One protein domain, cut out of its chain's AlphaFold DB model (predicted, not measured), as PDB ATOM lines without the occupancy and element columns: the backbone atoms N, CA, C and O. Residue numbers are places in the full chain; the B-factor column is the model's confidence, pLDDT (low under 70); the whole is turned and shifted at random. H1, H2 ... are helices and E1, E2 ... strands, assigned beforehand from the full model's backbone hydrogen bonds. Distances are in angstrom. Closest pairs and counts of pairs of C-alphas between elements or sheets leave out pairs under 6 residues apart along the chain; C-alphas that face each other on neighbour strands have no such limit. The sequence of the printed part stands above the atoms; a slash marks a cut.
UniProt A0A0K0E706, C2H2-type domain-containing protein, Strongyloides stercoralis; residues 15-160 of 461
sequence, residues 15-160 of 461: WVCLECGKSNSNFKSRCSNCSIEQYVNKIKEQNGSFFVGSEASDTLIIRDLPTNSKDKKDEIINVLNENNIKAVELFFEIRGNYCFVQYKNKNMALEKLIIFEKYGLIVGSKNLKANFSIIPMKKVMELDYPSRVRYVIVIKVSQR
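This is residues 15 to 160 of the 461 residues of the protein "C2H2-type domain-containing protein" of Strongyloides stercoralis (UniProt A0A0K0E706). The main body is one antiparallel sheet of five strands, curled like part of a barrel, with H2 and H3 over one face and the short H4 over the other. At one end of the longest axis, beyond the sheet, lie the long helix H5, the helix H1 and a loop-rich first part, residues 15 to 37, which holds the small strand E1. The printed part has 146 residues with five named helices and six named strands, in the order E1 H1 E2 H2 E3 E4 H3 E5 E6 H4 H5, and its class is mixed, helices and strands. The sheet's order is E3 - E4 - E2 - E6 - E5. The whole is compact, with a radius of gyration of the C-alphas of 15.4 A and spans of 47 by 33 by 26 A.

E1, residues 23 to 25, pairs with no named strand, but its residues 23 to 24 pair antiparallel with residues 15 to 16. H1, residues 38 to 46, is apart from E1 and is not on the sheet. The sheet's inner strands are E4, residues 98 to 102, E2, residues 59 to 63, and E6, residues 126 to 132; its edge strands are E3, residues 89 to 92, and E5, residues 121 to 123. E2 and E4 are antiparallel, with N 60 and O 101 at 2.8 A, within hydrogen-bond range. On its other side E2 is antiparallel to E6, with N 61 and O 131 at 2.8 A. The hairpin of E3 and E4 has N 100 and O 91 at 2.8 A, and the hairpin of E5 and E6 has N 128 and O 121 at 2.8 A. The pairing of E6 is staggered: its residues 126 to 128 pair with E5 and its residues 129 to 132 with E2. H2, residues 73 to 81, is on the sheet, which curls round it; the closest C-alphas of H2 and E5 are those of Ile 76 and Val 123, 6.6 A apart. E2, H2 and E3 form a split strand-helix-strand unit, two strands running the same way with E4 between them in the sheet, and its crossover is right-handed. H3, residues 106 to 119, is on the same face as H2, at a height over the sheet of 9.0 A, over E2 and E6; on the local plane it runs along the strands, at 0 degrees to E2. The closest C-alphas of H3 and E6 are those of Leu 113 and Ala 130, 6.4 A apart. H4, residues 137 to 142, is on the opposite face at a height over the sheet of 9.1 A, and only just stands up from the sheet, rising 40.3 degrees. H5, residues 145 to 160, is not on the sheet; it is close to H4 but not clearly touching it, with the C-alphas of Val 140 and Arg 148 6.6 A apart, at a steep tilt of 49 degrees, opposite ways. In H1, H2, H3, H4 and H5 every O i to N i+4 pair is within hydrogen-bond range.

E1 begins at C-alpha 23, (26.085, 40.277, -34.004). H1 is 11.8 A long, E2 13.1 A, H2 12.2 A, E3 10.3 A and E4 13.5 A. H3 begins at C-alpha 106, (8.911, 58.351, -55.346), and is 20.0 A long. E6 is 19.5 A long. H5 is 22.7 A long and ends at C-alpha 160, (11.137, 57.617, -32.414).

The two C-alphas farthest apart are those of Ser 32 and Asn 84, at 47.3 A. The printed part has no cut. The links E1 to H1 and H1 to E2 are long, with 12 residues each. The mean pLDDT of the printed part is 88.3, and residues 68 to 70 are under 70.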
ATOM      1  N   TRP A  15      24.467  35.692 -36.872       90.18
ATOM      2  CA  TRP A  15      23.222  36.423 -37.087       90.18
ATOM      3  C   TRP A  15      23.251  37.789 -36.396       90.18
ATOM      4  O   TRP A  15      23.687  37.941 -35.251       90.18
ATOM      5  N   VAL A  16      22.753  38.814 -37.090       93.05
ATOM      6  CA  VAL A  16      22.625  40.169 -36.542       93.05
ATOM      7  C   VAL A  16      21.236  40.337 -35.929       93.05
ATOM      8  O   VAL A  16      20.221  40.048 -36.561       93.05
ATOM      9  N   CYS A  17      21.167  40.799 -34.680       93.00
ATOM     10  CA  CYS A  17      19.875  41.048 -34.055       93.00
ATOM     11  C   CYS A  17      19.223  42.306 -34.637       93.00
ATOM     12  O   CYS A  17      19.776  43.400 -34.550       93.00
ATOM     13  N   LEU A  18      18.020  42.162 -35.185       93.13
ATOM     14  CA  LEU A  18      17.334  43.211 -35.935       93.13
ATOM     15  C   LEU A  18      16.840  44.370 -35.056       93.13
ATOM     16  O   LEU A  18      16.757  45.493 -35.535       93.13
ATOM     17  N   GLU A  19      16.573  44.152 -33.765       90.93
ATOM     18  CA  GLU A  19      16.122  45.239 -32.876       90.93
ATOM     19  C   GLU A  19      17.275  46.003 -32.189       90.93
ATOM     20  O   GLU A  19      17.031  47.061 -31.615       90.93
ATOM     21  N   CYS A  20      18.524  45.502 -32.216       91.37
ATOM     22  CA  CYS A  20      19.663  46.167 -31.548       91.37
ATOM     23  C   CYS A  20      21.011  46.177 -32.304       91.37
ATOM     24  O   CYS A  20      21.968  46.785 -31.833       91.37
ATOM     25  N   GLY A  21      21.126  45.528 -33.465       92.77
ATOM     26  CA  GLY A  21      22.290  45.607 -34.361       92.77
ATOM     27  C   GLY A  21      23.515  44.805 -33.910       92.77
ATOM     28  O   GLY A  21      24.552  44.829 -34.579       92.77
ATOM     29  N   LYS A  22      23.403  44.093 -32.784       92.35
ATOM     30  CA  LYS A  22      24.443  43.240 -32.206       92.35
ATOM     31  C   LYS A  22      24.554  41.927 -32.987       92.35
ATOM     32  O   LYS A  22      23.571  41.189 -33.058       92.35
ATOM     33  N   SER A  23      25.742  41.619 -33.510       92.86
ATOM     34  CA  SER A  23      26.085  40.277 -34.004       92.86
ATOM     35  C   SER A  23      26.093  39.244 -32.875       92.86
ATOM     36  O   SER A  23      26.503  39.544 -31.749       92.86
ATOM     37  N   ASN A  24      25.652  38.028 -33.181       90.22
ATOM     38  CA  ASN A  24      25.665  36.868 -32.298       90.22
ATOM     39  C   ASN A  24      26.053  35.638 -33.128       90.22
ATOM     40  O   ASN A  24      25.589  35.494 -34.256       90.22
ATOM     41  N   SER A  25      26.841  34.723 -32.566       88.10
ATOM     42  CA  SER A  25      27.092  33.429 -33.202       88.10
ATOM     43  C   SER A  25      25.813  32.585 -33.267       88.10
ATOM     44  O   SER A  25      24.969  32.652 -32.370       88.10
ATOM     45  N   ASN A  26      25.679  31.750 -34.298       82.88
ATOM     46  CA  ASN A  26      24.492  30.915 -34.516       82.88
ATOM     47  C   ASN A  26      24.204  29.904 -33.403       82.88
ATOM     48  O   ASN A  26      23.074  29.447 -33.294       82.88
ATOM     49  N   PHE A  27      25.186  29.589 -32.557       83.06
ATOM     50  CA  PHE A  27      24.993  28.765 -31.361       83.06
ATOM     51  C   PHE A  27      24.188  29.476 -30.255       83.06
ATOM     52  O   PHE A  27      23.807  28.848 -29.270       83.06
ATOM     53  N   LYS A  28      23.939  30.789 -30.377       83.17
ATOM     54  CA  LYS A  28      23.124  31.562 -29.432       83.17
ATOM     55  C   LYS A  28      21.683  31.667 -29.919       83.17
ATOM     56  O   LYS A  28      21.358  32.551 -30.709       83.17
ATOM     57  N   SER A  29      20.817  30.856 -29.313       87.72
ATOM     58  CA  SER A  29      19.359  30.887 -29.493       87.72
ATOM     59  C   SER A  29      18.694  32.208 -29.083       87.72
ATOM     60  O   SER A  29      17.543  32.446 -29.447       87.72
ATOM     61  N   ARG A  30      19.390  33.093 -28.350       91.50
ATOM     62  CA  ARG A  30      18.918  34.434 -27.965       91.50
ATOM     63  C   ARG A  30      20.001  35.500 -28.132       91.50
ATOM     64  O   ARG A  30      21.189  35.237 -27.946       91.50
ATOM     65  N   CYS A  31      19.582  36.721 -28.456       89.77
ATOM     66  CA  CYS A  31      20.470  37.864 -28.625       89.77
ATOM     67  C   CYS A  31      21.179  38.210 -27.311       89.77
ATOM     68  O   CYS A  31      20.535  38.449 -26.291       89.77
ATOM     69  N   SER A  32      22.501  38.356 -27.376       91.82
ATOM     70  CA  SER A  32      23.368  38.698 -26.239       91.82
ATOM     71  C   SER A  32      23.170  40.100 -25.640       91.82
ATOM     72  O   SER A  32      23.828  40.418 -24.656       91.82
ATOM     73  N   ASN A  33      22.296  40.935 -26.217       91.67
ATOM     74  CA  ASN A  33      22.062  42.319 -25.784       91.67
ATOM     75  C   ASN A  33      20.593  42.633 -25.436       91.67
ATOM     76  O   ASN A  33      20.343  43.496 -24.604       91.67
ATOM     77  N   CYS A  34      19.617  41.966 -26.062       90.22
ATOM     78  CA  CYS A  34      18.187  42.228 -25.825       90.22
ATOM     79  C   CYS A  34      17.318  40.962 -25.711       90.22
ATOM     80  O   CYS A  34      16.099  41.044 -25.842       90.22
ATOM     81  N   SER A  35      17.926  39.790 -25.497       87.59
ATOM     82  CA  SER A  35      17.253  38.502 -25.237       87.59
ATOM     83  C   SER A  35      16.310  37.969 -26.330       87.59
ATOM     84  O   SER A  35      15.743  36.893 -26.161       87.59
ATOM     85  N   ILE A  36      16.165  38.663 -27.463       84.84
ATOM     86  CA  ILE A  36      15.313  38.247 -28.586       84.84
ATOM     87  C   ILE A  36      15.774  36.914 -29.158       84.84
ATOM     88  O   ILE A  36      16.962  36.711 -29.396       84.84
ATOM     89  N   GLU A  37      14.820  36.030 -29.420       88.86
ATOM     90  CA  GLU A  37      15.093  34.682 -29.897       88.86
ATOM     91  C   GLU A  37      15.528  34.674 -31.366       88.86
ATOM     92  O   GLU A  37      14.942  35.347 -32.219       88.86
ATOM     93  N   GLN A  38      16.555  33.882 -31.660       87.35
ATOM     94  CA  GLN A  38      17.161  33.729 -32.981       87.35
ATOM     95  C   GLN A  38      16.126  33.315 -34.032       87.35
ATOM     96  O   GLN A  38      16.148  33.841 -35.136       87.35
ATOM     97  N   TYR A  39      15.173  32.448 -33.677       85.88
ATOM     98  CA  TYR A  39      14.042  32.055 -34.526       85.88
ATOM     99  C   TYR A  39      13.153  33.250 -34.924       85.88
ATOM    100  O   TYR A  39      12.902  33.483 -36.106       85.88
ATOM    101  N   VAL A  40      12.749  34.081 -33.954       85.46
ATOM    102  CA  VAL A  40      11.946  35.295 -34.199       85.46
ATOM    103  C   VAL A  40      12.722  36.312 -35.046       85.46
ATOM    104  O   VAL A  40      12.143  36.996 -35.894       85.46
ATOM    105  N   ASN A  41      14.043  36.391 -34.858       89.07
ATOM    106  CA  ASN A  41      14.929  37.195 -35.695       89.07
ATOM    107  C   ASN A  41      15.015  36.644 -37.128       89.07
ATOM    108  O   ASN A  41      14.839  37.398 -38.078       89.07
ATOM    109  N   LYS A  42      15.221  35.330 -37.277       88.06
ATOM    110  CA  LYS A  42      15.346  34.597 -38.546       88.06
ATOM    111  C   LYS A  42      14.098  34.756 -39.413       88.06
ATOM    112  O   LYS A  42      14.239  35.048 -40.592       88.06
ATOM    113  N   ILE A  43      12.892  34.708 -38.836       86.52
ATOM    114  CA  ILE A  43      11.640  34.997 -39.564       86.52
ATOM    115  C   ILE A  43      11.640  36.425 -40.137       86.52
ATOM    116  O   ILE A  43      11.355  36.616 -41.319       86.52
ATOM    117  N   LYS A  44      11.958  37.432 -39.310       88.69
ATOM    118  CA  LYS A  44      12.001  38.853 -39.715       88.69
ATOM    119  C   LYS A  44      13.112  39.152 -40.731       88.69
ATOM    120  O   LYS A  44      12.943  40.040 -41.566       88.69
ATOM    121  N   GLU A  45      14.224  38.424 -40.640       91.05
ATOM    122  CA  GLU A  45      15.346  38.448 -41.580       91.05
ATOM    123  C   GLU A  45      14.914  37.847 -42.919       91.05
ATOM    124  O   GLU A  45      14.954  38.557 -43.917       91.05
ATOM    125  N   GLN A  46      14.405  36.610 -42.928       89.17
ATOM    126  CA  GLN A  46      14.006  35.873 -44.131       89.17
ATOM    127  C   GLN A  46      12.841  36.517 -44.893       89.17
ATOM    128  O   GLN A  46      12.842  36.499 -46.120       89.17
ATOM    129  N   ASN A  47      11.842  37.084 -44.210       88.59
ATOM    130  CA  ASN A  47      10.676  37.688 -44.872       88.59
ATOM    131  C   ASN A  47      10.849  39.182 -45.214       88.59
ATOM    132  O   ASN A  47       9.914  39.803 -45.724       88.59
ATOM    133  N   GLY A  48      12.003  39.780 -44.889       91.88
ATOM    134  CA  GLY A  48      12.329  41.184 -45.161       91.88
ATOM    135  C   GLY A  48      11.483  42.224 -44.416       91.88
ATOM    136  O   GLY A  48      11.679  43.421 -44.622       91.88
ATOM    137  N   SER A  49      10.553  41.819 -43.540       93.09
ATOM    138  CA  SER A  49       9.618  42.733 -42.852       93.09
ATOM    139  C   SER A  49      10.323  43.817 -42.037       93.09
ATOM    140  O   SER A  49       9.805  44.924 -41.901       93.09
ATOM    141  N   PHE A  50      11.536  43.544 -41.550       93.31
ATOM    142  CA  PHE A  50      12.347  44.531 -40.846       93.31
ATOM    143  C   PHE A  50      12.698  45.765 -41.703       93.31
ATOM    144  O   PHE A  50      12.813  46.865 -41.159       93.31
ATOM    145  N   PHE A  51      12.827  45.616 -43.022       95.57
ATOM    146  CA  PHE A  51      13.196  46.694 -43.947       95.57
ATOM    147  C   PHE A  51      11.993  47.458 -44.529       95.57
ATOM    148  O   PHE A  51      12.173  48.358 -45.352       95.57
ATOM    149  N   VAL A  52      10.769  47.147 -44.092       94.26
ATOM    150  CA  VAL A  52       9.565  47.893 -44.484       94.26
ATOM    151  C   VAL A  52       9.603  49.310 -43.902       94.26
ATOM    152  O   VAL A  52       9.696  49.513 -42.690       94.26
ATOM    153  N   GLY A  53       9.537  50.297 -44.795       89.97
ATOM    154  CA  GLY A  53       9.386  51.715 -44.493       89.97
ATOM    155  C   GLY A  53       7.922  52.132 -44.400       89.97
ATOM    156  O   GLY A  53       7.024  51.456 -44.891       89.97
ATOM    157  N   SER A  54       7.686  53.275 -43.753       85.56
ATOM    158  CA  SER A  54       6.343  53.846 -43.558       85.56
ATOM    159  C   SER A  54       6.252  55.323 -43.970       85.56
ATOM    160  O   SER A  54       5.399  56.066 -43.479       85.56
ATOM    161  N   GLU A  55       7.155  55.713 -44.870       86.68
ATOM    162  CA  GLU A  55       7.263  56.989 -45.578       86.68
ATOM    163  C   GLU A  55       7.446  56.681 -47.073       86.68
ATOM    164  O   GLU A  55       8.016  55.642 -47.420       86.68
ATOM    165  N   ALA A  56       6.994  57.569 -47.962       90.61
ATOM    166  CA  ALA A  56       7.145  57.367 -49.402       90.61
ATOM    167  C   ALA A  56       8.628  57.392 -49.817       90.61
ATOM    168  O   ALA A  56       9.370  58.320 -49.477       90.61
ATOM    169  N   SER A  57       9.044  56.394 -50.593       93.65
ATOM    170  CA  SER A  57      10.426  56.147 -51.021       93.65
ATOM    171  C   SER A  57      10.475  55.891 -52.529       93.65
ATOM    172  O   SER A  57       9.476  55.495 -53.121       93.65
ATOM    173  N   ASP A  58      11.621  56.127 -53.168       96.00
ATOM    174  CA  ASP A  58      11.871  55.710 -54.559       96.00
ATOM    175  C   ASP A  58      12.155  54.199 -54.656       96.00
ATOM    176  O   ASP A  58      12.067  53.596 -55.724       96.00
ATOM    177  N   THR A  59      12.483  53.599 -53.513       97.01
ATOM    178  CA  THR A  59      12.871  52.209 -53.341       97.01
ATOM    179  C   THR A  59      11.712  51.457 -52.690       97.01
ATOM    180  O   THR A  59      11.335  51.749 -51.553       97.01
ATOM    181  N   LEU A  60      11.151  50.472 -53.391       95.92
ATOM    182  CA  LEU A  60      10.244  49.480 -52.816       95.92
ATOM    183  C   LEU A  60      11.033  48.286 -52.264       95.92
ATOM    184  O   LEU A  60      12.146  47.998 -52.702       95.92
ATOM    185  N   ILE A  61      10.417  47.565 -51.332       95.42
ATOM    186  CA  ILE A  61      10.797  46.211 -50.933       95.42
ATOM    187  C   ILE A  61       9.670  45.250 -51.323       95.42
ATOM    188  O   ILE A  61       8.504  45.478 -50.993       95.42
ATOM    189  N   ILE A  62      10.023  44.183 -52.037       92.95
ATOM    190  CA  ILE A  62       9.117  43.141 -52.525       92.95
ATOM    191  C   ILE A  62       9.445  41.852 -51.780       92.95
ATOM    192  O   ILE A  62      10.577  41.378 -51.826       92.95
ATOM    193  N   ARG A  63       8.465  41.315 -51.059       92.78
ATOM    194  CA  ARG A  63       8.615  40.244 -50.067       92.78
ATOM    195  C   ARG A  63       7.757  39.038 -50.430       92.78
ATOM    196  O   ARG A  63       6.853  39.134 -51.259       92.78
ATOM    197  N   ASP A  64       8.020  37.927 -49.751       87.80
ATOM    198  CA  ASP A  64       7.382  36.622 -49.959       87.80
ATOM    199  C   ASP A  64       7.667  36.028 -51.358       87.80
ATOM    200  O   ASP A  64       6.836  35.321 -51.930       87.80
ATOM    201  N   LEU A  65       8.869  36.295 -51.893       88.25
ATOM    202  CA  LEU A  65       9.385  35.644 -53.103       88.25
ATOM    203  C   LEU A  65       9.439  34.108 -52.929       88.25
ATOM    204  O   LEU A  65       9.523  33.608 -51.802       88.25
ATOM    205  N   PRO A  66       9.458  33.330 -54.025       83.26
ATOM    206  CA  PRO A  66       9.855  31.925 -53.970       83.26
ATOM    207  C   PRO A  66      11.253  31.756 -53.355       83.26
ATOM    208  O   PRO A  66      12.134  32.583 -53.585       83.26
ATOM    209  N   THR A  67      11.477  30.662 -52.628       73.65
ATOM    210  CA  THR A  67      12.790  30.282 -52.068       73.65
ATOM    211  C   THR A  67      13.858  30.188 -53.164       73.65
ATOM    212  O   THR A  67      14.916  30.807 -53.069       73.65
ATOM    213  N   ASN A  68      13.518  29.550 -54.285       65.64
ATOM    214  CA  ASN A  68      14.306  29.501 -55.522       65.64
ATOM    215  C   ASN A  68      14.223  30.812 -56.346       65.64
ATOM    216  O   ASN A  68      14.112  30.801 -57.573       65.64
ATOM    217  N   SER A  69      14.264  31.973 -55.684       67.31
ATOM    218  CA  SER A  69      14.204  33.300 -56.328       67.31
ATOM    219  C   SER A  69      15.357  33.567 -57.303       67.31
ATOM    220  O   SER A  69      15.192  34.370 -58.218       67.31
ATOM    221  N   LYS A  70      16.497  32.882 -57.144       67.76
ATOM    222  CA  LYS A  70      17.631  32.927 -58.084       67.76
ATOM    223  C   LYS A  70      17.269  32.316 -59.439       67.76
ATOM    224  O   LYS A  70      17.516  32.940 -60.465       67.76
ATOM    225  N   ASP A  71      16.628  31.151 -59.429       70.38
ATOM    226  CA  ASP A  71      16.228  30.416 -60.637       70.38
ATOM    227  C   ASP A  71      15.049  31.118 -61.331       70.38
ATOM    228  O   ASP A  71      14.974  31.192 -62.554       70.38
ATOM    229  N   LYS A  72      14.154  31.715 -60.532       76.19
ATOM    230  CA  LYS A  72      13.012  32.526 -60.987       76.19
ATOM    231  C   LYS A  72      13.340  34.012 -61.178       76.19
ATOM    232  O   LYS A  72      12.430  34.831 -61.297       76.19
ATOM    233  N   LYS A  73      14.618  34.398 -61.207       80.80
ATOM    234  CA  LYS A  73      15.033  35.809 -61.253       80.80
ATOM    235  C   LYS A  73      14.446  36.556 -62.454       80.80
ATOM    236  O   LYS A  73      13.956  37.668 -62.279       80.80
ATOM    237  N   ASP A  74      14.452  35.952 -63.639       83.85
ATOM    238  CA  ASP A  74      13.962  36.614 -64.854       83.85
ATOM    239  C   ASP A  74      12.422  36.640 -64.927       83.85
ATOM    240  O   ASP A  74      11.849  37.620 -65.395       83.85
ATOM    241  N   GLU A  75      11.736  35.643 -64.355       84.40
ATOM    242  CA  GLU A  75      10.281  35.672 -64.103       84.40
ATOM    243  C   GLU A  75       9.917  36.855 -63.189       84.40
ATOM    244  O   GLU A  75       9.050  37.660 -63.524       84.40
ATOM    245  N   ILE A  76      10.653  37.027 -62.085       84.33
ATOM    246  CA  ILE A  76      10.481  38.139 -61.140       84.33
ATOM    247  C   ILE A  76      10.794  39.488 -61.809       84.33
ATOM    248  O   ILE A  76      10.037  40.442 -61.638       84.33
ATOM    249  N   ILE A  77      11.870  39.591 -62.597       85.73
ATOM    250  CA  ILE A  77      12.235  40.821 -63.322       85.73
ATOM    251  C   ILE A  77      11.182  41.185 -64.373       85.73
ATOM    252  O   ILE A  77      10.860  42.366 -64.504       85.73
ATOM    253  N   ASN A  78      10.621  40.215 -65.098       85.14
ATOM    254  CA  ASN A  78       9.563  40.472 -66.075       85.14
ATOM    255  C   ASN A  78       8.308  41.015 -65.383       85.14
ATOM    256  O   ASN A  78       7.884  42.129 -65.693       85.14
ATOM    257  N   VAL A  79       7.803  40.299 -64.374       84.52
ATOM    258  CA  VAL A  79       6.620  40.685 -63.586       84.52
ATOM    259  C   VAL A  79       6.799  42.059 -62.917       84.52
ATOM    260  O   VAL A  79       5.903  42.905 -62.938       84.52
ATOM    261  N   LEU A  80       7.993  42.365 -62.395       85.53
ATOM    262  CA  LEU A  80       8.298  43.684 -61.827       85.53
ATOM    263  C   LEU A  80       8.406  44.805 -62.873       85.53
ATOM    264  O   LEU A  80       8.248  45.968 -62.507       85.53
ATOM    265  N   ASN A  81       8.615  44.509 -64.158       84.49
ATOM    266  CA  ASN A  81       8.696  45.499 -65.242       84.49
ATOM    267  C   ASN A  81       7.403  45.634 -66.075       84.49
ATOM    268  O   ASN A  81       7.350  46.472 -66.978       84.49
ATOM    269  N   GLU A  82       6.351  44.875 -65.753       75.94
ATOM    270  CA  GLU A  82       5.030  44.985 -66.386       75.94
ATOM    271  C   GLU A  82       4.412  46.391 -66.273       75.94
ATOM    272  O   GLU A  82       4.762  47.196 -65.403       75.94
ATOM    273  N   ASN A  83       3.429  46.672 -67.138       72.07
ATOM    274  CA  ASN A  83       2.696  47.943 -67.191       72.07
ATOM    275  C   ASN A  83       3.590  49.168 -67.495       72.07
ATOM    276  O   ASN A  83       3.301  50.274 -67.053       72.07
ATOM    277  N   ASN A  84       4.684  48.975 -68.243       73.00
ATOM    278  CA  ASN A  84       5.670  49.990 -68.670       73.00
ATOM    279  C   ASN A  84       6.447  50.728 -67.556       73.00
ATOM    280  O   ASN A  84       7.451  51.379 -67.856       73.00
ATOM    281  N   ILE A  85       6.062  50.603 -66.283       77.75
ATOM    282  CA  ILE A  85       6.800  51.168 -65.146       77.75
ATOM    283  C   ILE A  85       8.001  50.264 -64.838       77.75
ATOM    284  O   ILE A  85       7.900  49.322 -64.047       77.75
ATOM    285  N   LYS A  86       9.131  50.534 -65.497       82.94
ATOM    286  CA  LYS A  86      10.376  49.771 -65.337       82.94
ATOM    287  C   LYS A  86      11.146  50.156 -64.073       82.94
ATOM    288  O   LYS A  86      11.199  51.334 -63.709       82.94
ATOM    289  N   ALA A  87      11.783  49.169 -63.454       84.29
ATOM    290  CA  ALA A  87      12.764  49.381 -62.395       84.29
ATOM    291  C   ALA A  87      14.068  49.983 -62.952       84.29
ATOM    292  O   ALA A  87      14.441  49.738 -64.101       84.29
ATOM    293  N   VAL A  88      14.766  50.757 -62.122       89.36
ATOM    294  CA  VAL A  88      16.102  51.317 -62.391       89.36
ATOM    295  C   VAL A  88      17.184  50.367 -61.875       89.36
ATOM    296  O   VAL A  88      18.112  50.036 -62.605       89.36
ATOM    297  N   GLU A  89      17.024  49.878 -60.643       92.71
ATOM    298  CA  GLU A  89      17.918  48.911 -59.997       92.71
ATOM    299  C   GLU A  89      17.101  47.833 -59.263       92.71
ATOM    300  O   GLU A  89      16.007  48.102 -58.755       92.71
ATOM    301  N   LEU A  90      17.648  46.614 -59.191       92.13
ATOM    302  CA  LEU A  90      17.103  45.480 -58.440       92.13
ATOM    303  C   LEU A  90      18.213  44.817 -57.617       92.13
ATOM    304  O   LEU A  90      19.235  44.416 -58.176       92.13
ATOM    305  N   PHE A  91      17.977  44.622 -56.319       93.29
ATOM    306  CA  PHE A  91      18.878  43.891 -55.422       93.29
ATOM    307  C   PHE A  91      18.111  42.778 -54.707       93.29
ATOM    308  O   PHE A  91      17.172  43.056 -53.967       93.29
ATOM    309  N   PHE A  92      18.508  41.523 -54.910       91.74
ATOM    310  CA  PHE A  92      17.924  40.367 -54.224       91.74
ATOM    311  C   PHE A  92      18.723  40.076 -52.954       91.74
ATOM    312  O   PHE A  92      19.950  39.991 -53.011       91.74
ATOM    313  N   GLU A  93      18.047  39.923 -51.816       91.52
ATOM    314  CA  GLU A  93      18.725  39.594 -50.565       91.52
ATOM    315  C   GLU A  93      19.103  38.107 -50.534       91.52
ATOM    316  O   GLU A  93      18.303  37.241 -50.870       91.52
ATOM    317  N   ILE A  94      20.325  37.786 -50.104       86.37
ATOM    318  CA  ILE A  94      20.798  36.388 -50.050       86.37
ATOM    319  C   ILE A  94      20.326  35.701 -48.761       86.37
ATOM    320  O   ILE A  94      20.150  34.485 -48.726       86.37
ATOM    321  N   ARG A  95      20.079  36.488 -47.708       86.77
ATOM    322  CA  ARG A  95      19.556  36.047 -46.407       86.77
ATOM    323  C   ARG A  95      18.021  35.902 -46.354       86.77
ATOM    324  O   ARG A  95      17.490  35.601 -45.288       86.77
ATOM    325  N   GLY A  96      17.283  36.082 -47.459       87.83
ATOM    326  CA  GLY A  96      15.828  35.902 -47.431       87.83
ATOM    327  C   GLY A  96      15.064  36.034 -48.749       87.83
ATOM    328  O   GLY A  96      15.599  36.359 -49.800       87.83
ATOM    329  N   ASN A  97      13.757  35.811 -48.657       89.10
ATOM    330  CA  ASN A  97      12.806  35.726 -49.762       89.10
ATOM    331  C   ASN A  97      12.262  37.114 -50.159       89.10
ATOM    332  O   ASN A  97      11.047  37.346 -50.169       89.10
ATOM    333  N   TYR A  98      13.159  38.065 -50.436       92.78
ATOM    334  CA  TYR A  98      12.807  39.439 -50.808       92.78
ATOM    335  C   TYR A  98      13.865  40.124 -51.677       92.78
ATOM    336  O   TYR A  98      15.043  39.764 -51.685       92.78
ATOM    337  N   CYS A  99      13.431  41.157 -52.396       93.96
ATOM    338  CA  CYS A  99      14.303  42.058 -53.133       93.96
ATOM    339  C   CYS A  99      13.922  43.525 -52.898       93.96
ATOM    340  O   CYS A  99      12.785  43.858 -52.560       93.96
ATOM    341  N   PHE A 100      14.892  44.409 -53.087       96.10
ATOM    342  CA  PHE A 100      14.691  45.847 -53.194       96.10
ATOM    343  C   PHE A 100      14.594  46.220 -54.674       96.10
ATOM    344  O   PHE A 100      15.286  45.638 -55.513       96.10
ATOM    345  N   VAL A 101      13.744  47.195 -54.989       94.77
ATOM    346  CA  VAL A 101      13.474  47.644 -56.360       94.77
ATOM    347  C   VAL A 101      13.417  49.164 -56.371       94.77
ATOM    348  O   VAL A 101      12.545  49.747 -55.729       94.77
ATOM    349  N   GLN A 102      14.334  49.815 -57.082       96.09
ATOM    350  CA  GLN A 102      14.332  51.271 -57.221       96.09
ATOM    351  C   GLN A 102      13.564  51.686 -58.476       96.09
ATOM    352  O   GLN A 102      13.772  51.122 -59.549       96.09
ATOM    353  N   TYR A 103      12.731  52.715 -58.362       94.78
ATOM    354  CA  TYR A 103      12.120  53.420 -59.487       94.78
ATOM    355  C   TYR A 103      12.715  54.827 -59.613       94.78
ATOM    356  O   TYR A 103      13.315  55.349 -58.679       94.78
ATOM    357  N   LYS A 104      12.547  55.466 -60.778       93.49
ATOM    358  CA  LYS A 104      13.173  56.765 -61.108       93.49
ATOM    359  C   LYS A 104      12.874  57.883 -60.093       93.49
ATOM    360  O   LYS A 104      13.633  58.843 -60.005       93.49
ATOM    361  N   ASN A 105      11.749  57.800 -59.382       94.07
ATOM    362  CA  ASN A 105      11.354  58.717 -58.317       94.07
ATOM    363  C   ASN A 105      10.275  58.078 -57.417       94.07
ATOM    364  O   ASN A 105       9.729  57.016 -57.727       94.07
ATOM    365  N   LYS A 106       9.934  58.770 -56.321       93.96
ATOM    366  CA  LYS A 106       8.911  58.351 -55.346       93.96
ATOM    367  C   LYS A 106       7.510  58.168 -55.952       93.96
ATOM    368  O   LYS A 106       6.770  57.307 -55.488       93.96
ATOM    369  N   ASN A 107       7.150  58.941 -56.980       92.46
ATOM    370  CA  ASN A 107       5.817  58.886 -57.587       92.46
ATOM    371  C   ASN A 107       5.650  57.601 -58.408       92.46
ATOM    372  O   ASN A 107       4.683  56.883 -58.202       92.46
ATOM    373  N   MET A 108       6.640  57.238 -59.231       92.60
ATOM    374  CA  MET A 108       6.631  55.967 -59.971       92.60
ATOM    375  C   MET A 108       6.646  54.747 -59.035       92.60
ATOM    376  O   MET A 108       6.011  53.736 -59.329       92.60
ATOM    377  N   ALA A 109       7.332  54.838 -57.889       92.94
ATOM    378  CA  ALA A 109       7.282  53.801 -56.858       92.94
ATOM    379  C   ALA A 109       5.885  53.689 -56.211       92.94
ATOM    380  O   ALA A 109       5.404  52.579 -55.996       92.94
ATOM    381  N   LEU A 110       5.213  54.818 -55.947       92.79
ATOM    382  CA  LEU A 110       3.838  54.857 -55.432       92.79
ATOM    383  C   LEU A 110       2.818  54.325 -56.454       92.79
ATOM    384  O   LEU A 110       1.991  53.491 -56.102       92.79
ATOM    385  N   GLU A 111       2.901  54.748 -57.718       90.90
ATOM    386  CA  GLU A 111       2.079  54.235 -58.825       90.90
ATOM    387  C   GLU A 111       2.202  52.711 -58.941       90.90
ATOM    388  O   GLU A 111       1.196  52.001 -59.015       90.90
ATOM    389  N   LYS A 112       3.435  52.190 -58.883       90.01
ATOM    390  CA  LYS A 112       3.684  50.748 -58.903       90.01
ATOM    391  C   LYS A 112       3.114  50.045 -57.667       90.01
ATOM    392  O   LYS A 112       2.496  48.995 -57.813       90.01
ATOM    393  N   LEU A 113       3.274  50.621 -56.473       90.71
ATOM    394  CA  LEU A 113       2.727  50.069 -55.230       90.71
ATOM    395  C   LEU A 113       1.191  49.966 -55.283       90.71
ATOM    396  O   LEU A 113       0.651  48.915 -54.955       90.71
ATOM    397  N   ILE A 114       0.502  50.988 -55.800       87.76
ATOM    398  CA  ILE A 114      -0.960  50.983 -55.988       87.76
ATOM    399  C   ILE A 114      -1.394  49.891 -56.982       87.76
ATOM    400  O   ILE A 114      -2.394  49.207 -56.759       87.76
ATOM    401  N   ILE A 115      -0.642  49.679 -58.070       85.23
ATOM    402  CA  ILE A 115      -0.881  48.567 -59.009       85.23
ATOM    403  C   ILE A 115      -0.701  47.218 -58.292       85.23
ATOM    404  O   ILE A 115      -1.553  46.335 -58.414       85.23
ATOM    405  N   PHE A 116       0.367  47.068 -57.508       85.68
ATOM    406  CA  PHE A 116       0.659  45.850 -56.754       85.68
ATOM    407  C   PHE A 116      -0.417  45.536 -55.700       85.68
ATOM    408  O   PHE A 116      -0.811  44.380 -55.574       85.68
ATOM    409  N   GLU A 117      -0.952  46.537 -54.998       82.56
ATOM    410  CA  GLU A 117      -2.050  46.368 -54.034       82.56
ATOM    411  C   GLU A 117      -3.389  46.038 -54.717       82.56
ATOM    412  O   GLU A 117      -4.144  45.190 -54.237       82.56
ATOM    413  N   LYS A 118      -3.684  46.664 -55.866       81.09
ATOM    414  CA  LYS A 118      -4.957  46.493 -56.587       81.09
ATOM    415  C   LYS A 118      -5.091  45.131 -57.275       81.09
ATOM    416  O   LYS A 118      -6.175  44.541 -57.263       81.09
ATOM    417  N   TYR A 119      -4.020  44.651 -57.906       80.37
ATOM    418  CA  TYR A 119      -4.038  43.423 -58.711       80.37
ATOM    419  C   TYR A 119      -3.377  42.230 -58.004       80.37
ATOM    420  O   TYR A 119      -3.785  41.090 -58.232       80.37
ATOM    421  N   GLY A 120      -2.425  42.482 -57.101       78.52
ATOM    422  CA  GLY A 120      -1.500  41.471 -56.590       78.52
ATOM    423  C   GLY A 120      -0.419  41.122 -57.617       78.52
ATOM    424  O   GLY A 120      -0.628  41.250 -58.821       78.52
ATOM    425  N   LEU A 121       0.732  40.649 -57.142       78.81
ATOM    426  CA  LEU A 121       1.774  40.056 -57.985       78.81
ATOM    427  C   LEU A 121       1.891  38.573 -57.672       78.81
ATOM    428  O   LEU A 121       1.938  38.206 -56.501       78.81
ATOM    429  N   ILE A 122       1.952  37.727 -58.698       79.76
ATOM    430  CA  ILE A 122       2.073  36.276 -58.541       79.76
ATOM    431  C   ILE A 122       3.324  35.805 -59.279       79.76
ATOM    432  O   ILE A 122       3.516  36.130 -60.446       79.76
ATOM    433  N   VAL A 123       4.173  35.047 -58.584       79.70
ATOM    434  CA  VAL A 123       5.372  34.398 -59.137       79.70
ATOM    435  C   VAL A 123       5.356  32.944 -58.673       79.70
ATOM    436  O   VAL A 123       5.337  32.658 -57.471       79.70
ATOM    437  N   GLY A 124       5.307  32.007 -59.620       77.57
ATOM    438  CA  GLY A 124       4.890  30.629 -59.357       77.57
ATOM    439  C   GLY A 124       3.560  30.573 -58.591       77.57
ATOM    440  O   GLY A 124       2.543  31.073 -59.058       77.57
ATOM    441  N   SER A 125       3.578  29.982 -57.394       76.91
ATOM    442  CA  SER A 125       2.424  29.868 -56.488       76.91
ATOM    443  C   SER A 125       2.400  30.909 -55.353       76.91
ATOM    444  O   SER A 125       1.546  30.833 -54.467       76.91
ATOM    445  N   LYS A 126       3.329  31.877 -55.330       78.31
ATOM    446  CA  LYS A 126       3.440  32.886 -54.262       78.31
ATOM    447  C   LYS A 126       2.837  34.219 -54.697       78.31
ATOM    448  O   LYS A 126       3.159  34.721 -55.770       78.31
ATOM    449  N   ASN A 127       2.009  34.810 -53.832       83.32
ATOM    450  CA  ASN A 127       1.542  36.189 -53.976       83.32
ATOM    451  C   ASN A 127       2.501  37.135 -53.228       83.32
ATOM    452  O   ASN A 127       2.676  37.002 -52.012       83.32
ATOM    453  N   LEU A 128       3.145  38.040 -53.965       87.89
ATOM    454  CA  LEU A 128       4.217  38.904 -53.476       87.89
ATOM    455  C   LEU A 128       3.667  40.133 -52.750       87.89
ATOM    456  O   LEU A 128       2.733  40.781 -53.220       87.89
ATOM    457  N   LYS A 129       4.301  40.515 -51.637       89.54
ATOM    458  CA  LYS A 129       3.926  41.708 -50.862       89.54
ATOM    459  C   LYS A 129       4.903  42.848 -51.107       89.54
ATOM    460  O   LYS A 129       6.072  42.743 -50.744       89.54
ATOM    461  N   ALA A 130       4.418  43.948 -51.667       91.64
ATOM    462  CA  ALA A 130       5.194  45.167 -51.852       91.64
ATOM    463  C   ALA A 130       4.948  46.173 -50.719       91.64
ATOM    464  O   ALA A 130       3.827  46.308 -50.238       91.64
ATOM    465  N   ASN A 131       5.988  46.901 -50.317       94.28
ATOM    466  CA  ASN A 131       5.905  48.082 -49.454       94.28
ATOM    467  C   ASN A 131       7.016  49.078 -49.848       94.28
ATOM    468  O   ASN A 131       7.945  48.710 -50.567       94.28
ATOM    469  N   PHE A 132       6.991  50.314 -49.342       96.22
ATOM    470  CA  PHE A 132       8.182  51.174 -49.392       96.22
ATOM    471  C   PHE A 132       9.326  50.569 -48.565       96.22
ATOM    472  O   PHE A 132       9.092  49.954 -47.525       96.22
ATOM    473  N   SER A 133      10.569  50.759 -49.005       96.34
ATOM    474  CA  SER A 133      11.766  50.406 -48.237       96.34
ATOM    475  C   SER A 133      12.169  51.545 -47.300       96.34
ATOM    476  O   SER A 133      12.206  52.707 -47.709       96.34
ATOM    477  N   ILE A 134      12.536  51.210 -46.058       95.11
ATOM    478  CA  ILE A 134      13.131  52.155 -45.094       95.11
ATOM    479  C   ILE A 134      14.610  52.462 -45.392       95.11
ATOM    480  O   ILE A 134      15.160  53.434 -44.880       95.11
ATOM    481  N   ILE A 135      15.260  51.641 -46.223       96.07
ATOM    482  CA  ILE A 135      16.638  51.829 -46.689       96.07
ATOM    483  C   ILE A 135      16.628  52.166 -48.195       96.07
ATOM    484  O   ILE A 135      16.072  51.395 -48.981       96.07
ATOM    485  N   PRO A 136      17.197  53.305 -48.632       96.22
ATOM    486  CA  PRO A 136      17.234  53.661 -50.050       96.22
ATOM    487  C   PRO A 136      18.216  52.759 -50.804       96.22
ATOM    488  O   PRO A 136      19.247  52.379 -50.243       96.22
ATOM    489  N   MET A 137      17.948  52.466 -52.082       96.71
ATOM    490  CA  MET A 137      18.731  51.512 -52.884       96.71
ATOM    491  C   MET A 137      20.244  51.762 -52.829       96.71
ATOM    492  O   MET A 137      21.013  50.834 -52.597       96.71
ATOM    493  N   LYS A 138      20.683  53.028 -52.897       95.40
ATOM    494  CA  LYS A 138      22.104  53.389 -52.749       95.40
ATOM    495  C   LYS A 138      22.747  52.789 -51.487       95.40
ATOM    496  O   LYS A 138      23.876  52.322 -51.554       95.40
ATOM    497  N   LYS A 139      22.044  52.766 -50.347       96.43
ATOM    498  CA  LYS A 139      22.528  52.149 -49.097       96.43
ATOM    499  C   LYS A 139      22.319  50.636 -49.038       96.43
ATOM    500  O   LYS A 139      23.028  49.981 -48.282       96.43
ATOM    501  N   VAL A 140      21.415  50.075 -49.843       96.05
ATOM    502  CA  VAL A 140      21.335  48.619 -50.051       96.05
ATOM    503  C   VAL A 140      22.590  48.117 -50.774       96.05
ATOM    504  O   VAL A 140      23.201  47.150 -50.330       96.05
ATOM    505  N   MET A 141      23.002  48.823 -51.832       94.38
ATOM    506  CA  MET A 141      24.168  48.503 -52.667       94.38
ATOM    507  C   MET A 141      25.522  48.827 -52.003       94.38
ATOM    508  O   MET A 141      26.522  48.184 -52.305       94.38
ATOM    509  N   GLU A 142      25.572  49.831 -51.117       94.21
ATOM    510  CA  GLU A 142      26.802  50.295 -50.448       94.21
ATOM    511  C   GLU A 142      27.182  49.471 -49.201       94.21
ATOM    512  O   GLU A 142      28.366  49.316 -48.911       94.21
ATOM    513  N   LEU A 143      26.200  48.975 -48.438       93.89
ATOM    514  CA  LEU A 143      26.414  48.389 -47.107       93.89
ATOM    515  C   LEU A 143      26.268  46.863 -47.106       93.89
ATOM    516  O   LEU A 143      25.393  46.324 -47.782       93.89
ATOM    517  N   ASP A 144      27.044  46.170 -46.267       92.66
ATOM    518  CA  ASP A 144      26.839  44.748 -45.955       92.66
ATOM    519  C   ASP A 144      25.555  44.518 -45.132       92.66
ATOM    520  O   ASP A 144      24.996  45.454 -44.556       92.66
ATOM    521  N   TYR A 145      25.059  43.276 -45.049       93.71
ATOM    522  CA  TYR A 145      23.789  42.999 -44.358       93.71
ATOM    523  C   TYR A 145      23.767  43.469 -42.884       93.71
ATOM    524  O   TYR A 145      22.838  44.192 -42.511       93.71
ATOM    525  N   PRO A 146      24.786  43.178 -42.045       93.20
ATOM    526  CA  PRO A 146      24.847  43.708 -40.682       93.20
ATOM    527  C   PRO A 146      24.822  45.241 -40.601       93.20
ATOM    528  O   PRO A 146      24.206  45.791 -39.684       93.20
ATOM    529  N   SER A 147      25.439  45.959 -41.545       94.48
ATOM    530  CA  SER A 147      25.419  47.428 -41.551       94.48
ATOM    531  C   SER A 147      24.147  48.006 -42.171       94.48
ATOM    532  O   SER A 147      23.694  49.043 -41.691       94.48
ATOM    533  N   ARG A 148      23.489  47.315 -43.119       96.01
ATOM    534  CA  ARG A 148      22.103  47.612 -43.535       96.01
ATOM    535  C   ARG A 148      21.167  47.551 -42.326       96.01
ATOM    536  O   ARG A 148      20.391  48.478 -42.109       96.01
ATOM    537  N   VAL A 149      21.286  46.515 -41.490       95.00
ATOM    538  CA  VAL A 149      20.499  46.388 -40.251       95.00
ATOM    539  C   VAL A 149      20.795  47.536 -39.282       95.00
ATOM    540  O   VAL A 149      19.868  48.232 -38.869       95.00
ATOM    541  N   ARG A 150      22.071  47.806 -38.966       94.38
ATOM    542  CA  ARG A 150      22.458  48.915 -38.069       94.38
ATOM    543  C   ARG A 150      21.986  50.285 -38.575       94.38
ATOM    544  O   ARG A 150      21.455  51.063 -37.787       94.38
ATOM    545  N   TYR A 151      22.098  50.556 -39.876       95.22
ATOM    546  CA  TYR A 151      21.609  51.784 -40.516       95.22
ATOM    547  C   TYR A 151      20.096  51.980 -40.314       95.22
ATOM    548  O   TYR A 151      19.646  53.059 -39.928       95.22
ATOM    549  N   VAL A 152      19.305  50.917 -40.487       94.55
ATOM    550  CA  VAL A 152      17.851  50.960 -40.281       94.55
ATOM    551  C   VAL A 152      17.464  51.107 -38.807       94.55
ATOM    552  O   VAL A 152      16.474  51.776 -38.508       94.55
ATOM    553  N   ILE A 153      18.237  50.546 -37.873       91.42
ATOM    554  CA  ILE A 153      18.027  50.780 -36.434       91.42
ATOM    555  C   ILE A 153      18.237  52.258 -36.099       91.42
ATOM    556  O   ILE A 153      17.399  52.832 -35.407       91.42
ATOM    557  N   VAL A 154      19.287  52.895 -36.633       89.98
ATOM    558  CA  VAL A 154      19.517  54.338 -36.448       89.98
ATOM    559  C   VAL A 154      18.325  55.148 -36.965       89.98
ATOM    560  O   VAL A 154      17.800  55.963 -36.211       89.98
ATOM    561  N   ILE A 155      17.815  54.869 -38.173       89.49
ATOM    562  CA  ILE A 155      16.608  55.540 -38.699       89.49
ATOM    563  C   ILE A 155      15.405  55.348 -37.765       89.49
ATOM    564  O   ILE A 155      14.752  56.325 -37.406       89.49
ATOM    565  N   LYS A 156      15.127  54.117 -37.317       87.85
ATOM    566  CA  LYS A 156      13.994  53.825 -36.419       87.85
ATOM    567  C   LYS A 156      14.131  54.502 -35.052       87.85
ATOM    568  O   LYS A 156      13.123  54.903 -34.472       87.85
ATOM    569  N   VAL A 157      15.350  54.655 -34.533       83.80
ATOM    570  CA  VAL A 157      15.622  55.410 -33.299       83.80
ATOM    571  C   VAL A 157      15.431  56.911 -33.529       83.80
ATOM    572  O   VAL A 157      14.745  57.547 -32.733       83.80
ATOM    573  N   SER A 158      15.940  57.473 -34.628       81.16
ATOM    574  CA  SER A 158      15.743  58.889 -34.968       81.16
ATOM    575  C   SER A 158      14.273  59.237 -35.219       81.16
ATOM    576  O   SER A 158      13.816  60.261 -34.726       81.16
ATOM    577  N   GLN A 159      13.504  58.373 -35.892       75.66
ATOM    578  CA  GLN A 159      12.054  58.543 -36.061       75.66
ATOM    579  C   GLN A 159      11.323  58.533 -34.708       75.66
ATOM    580  O   GLN A 159      10.486  59.395 -34.457       75.66
ATOM    581  N   ARG A 160      11.677  57.617 -33.790       74.20
ATOM    582  CA  ARG A 160      11.137  57.617 -32.414       74.20
ATOM    583  C   ARG A 160      11.501  58.899 -31.657       74.20
ATOM    584  O   ARG A 160      10.638  59.474 -31.007       74.20
TER     585      ARG A 160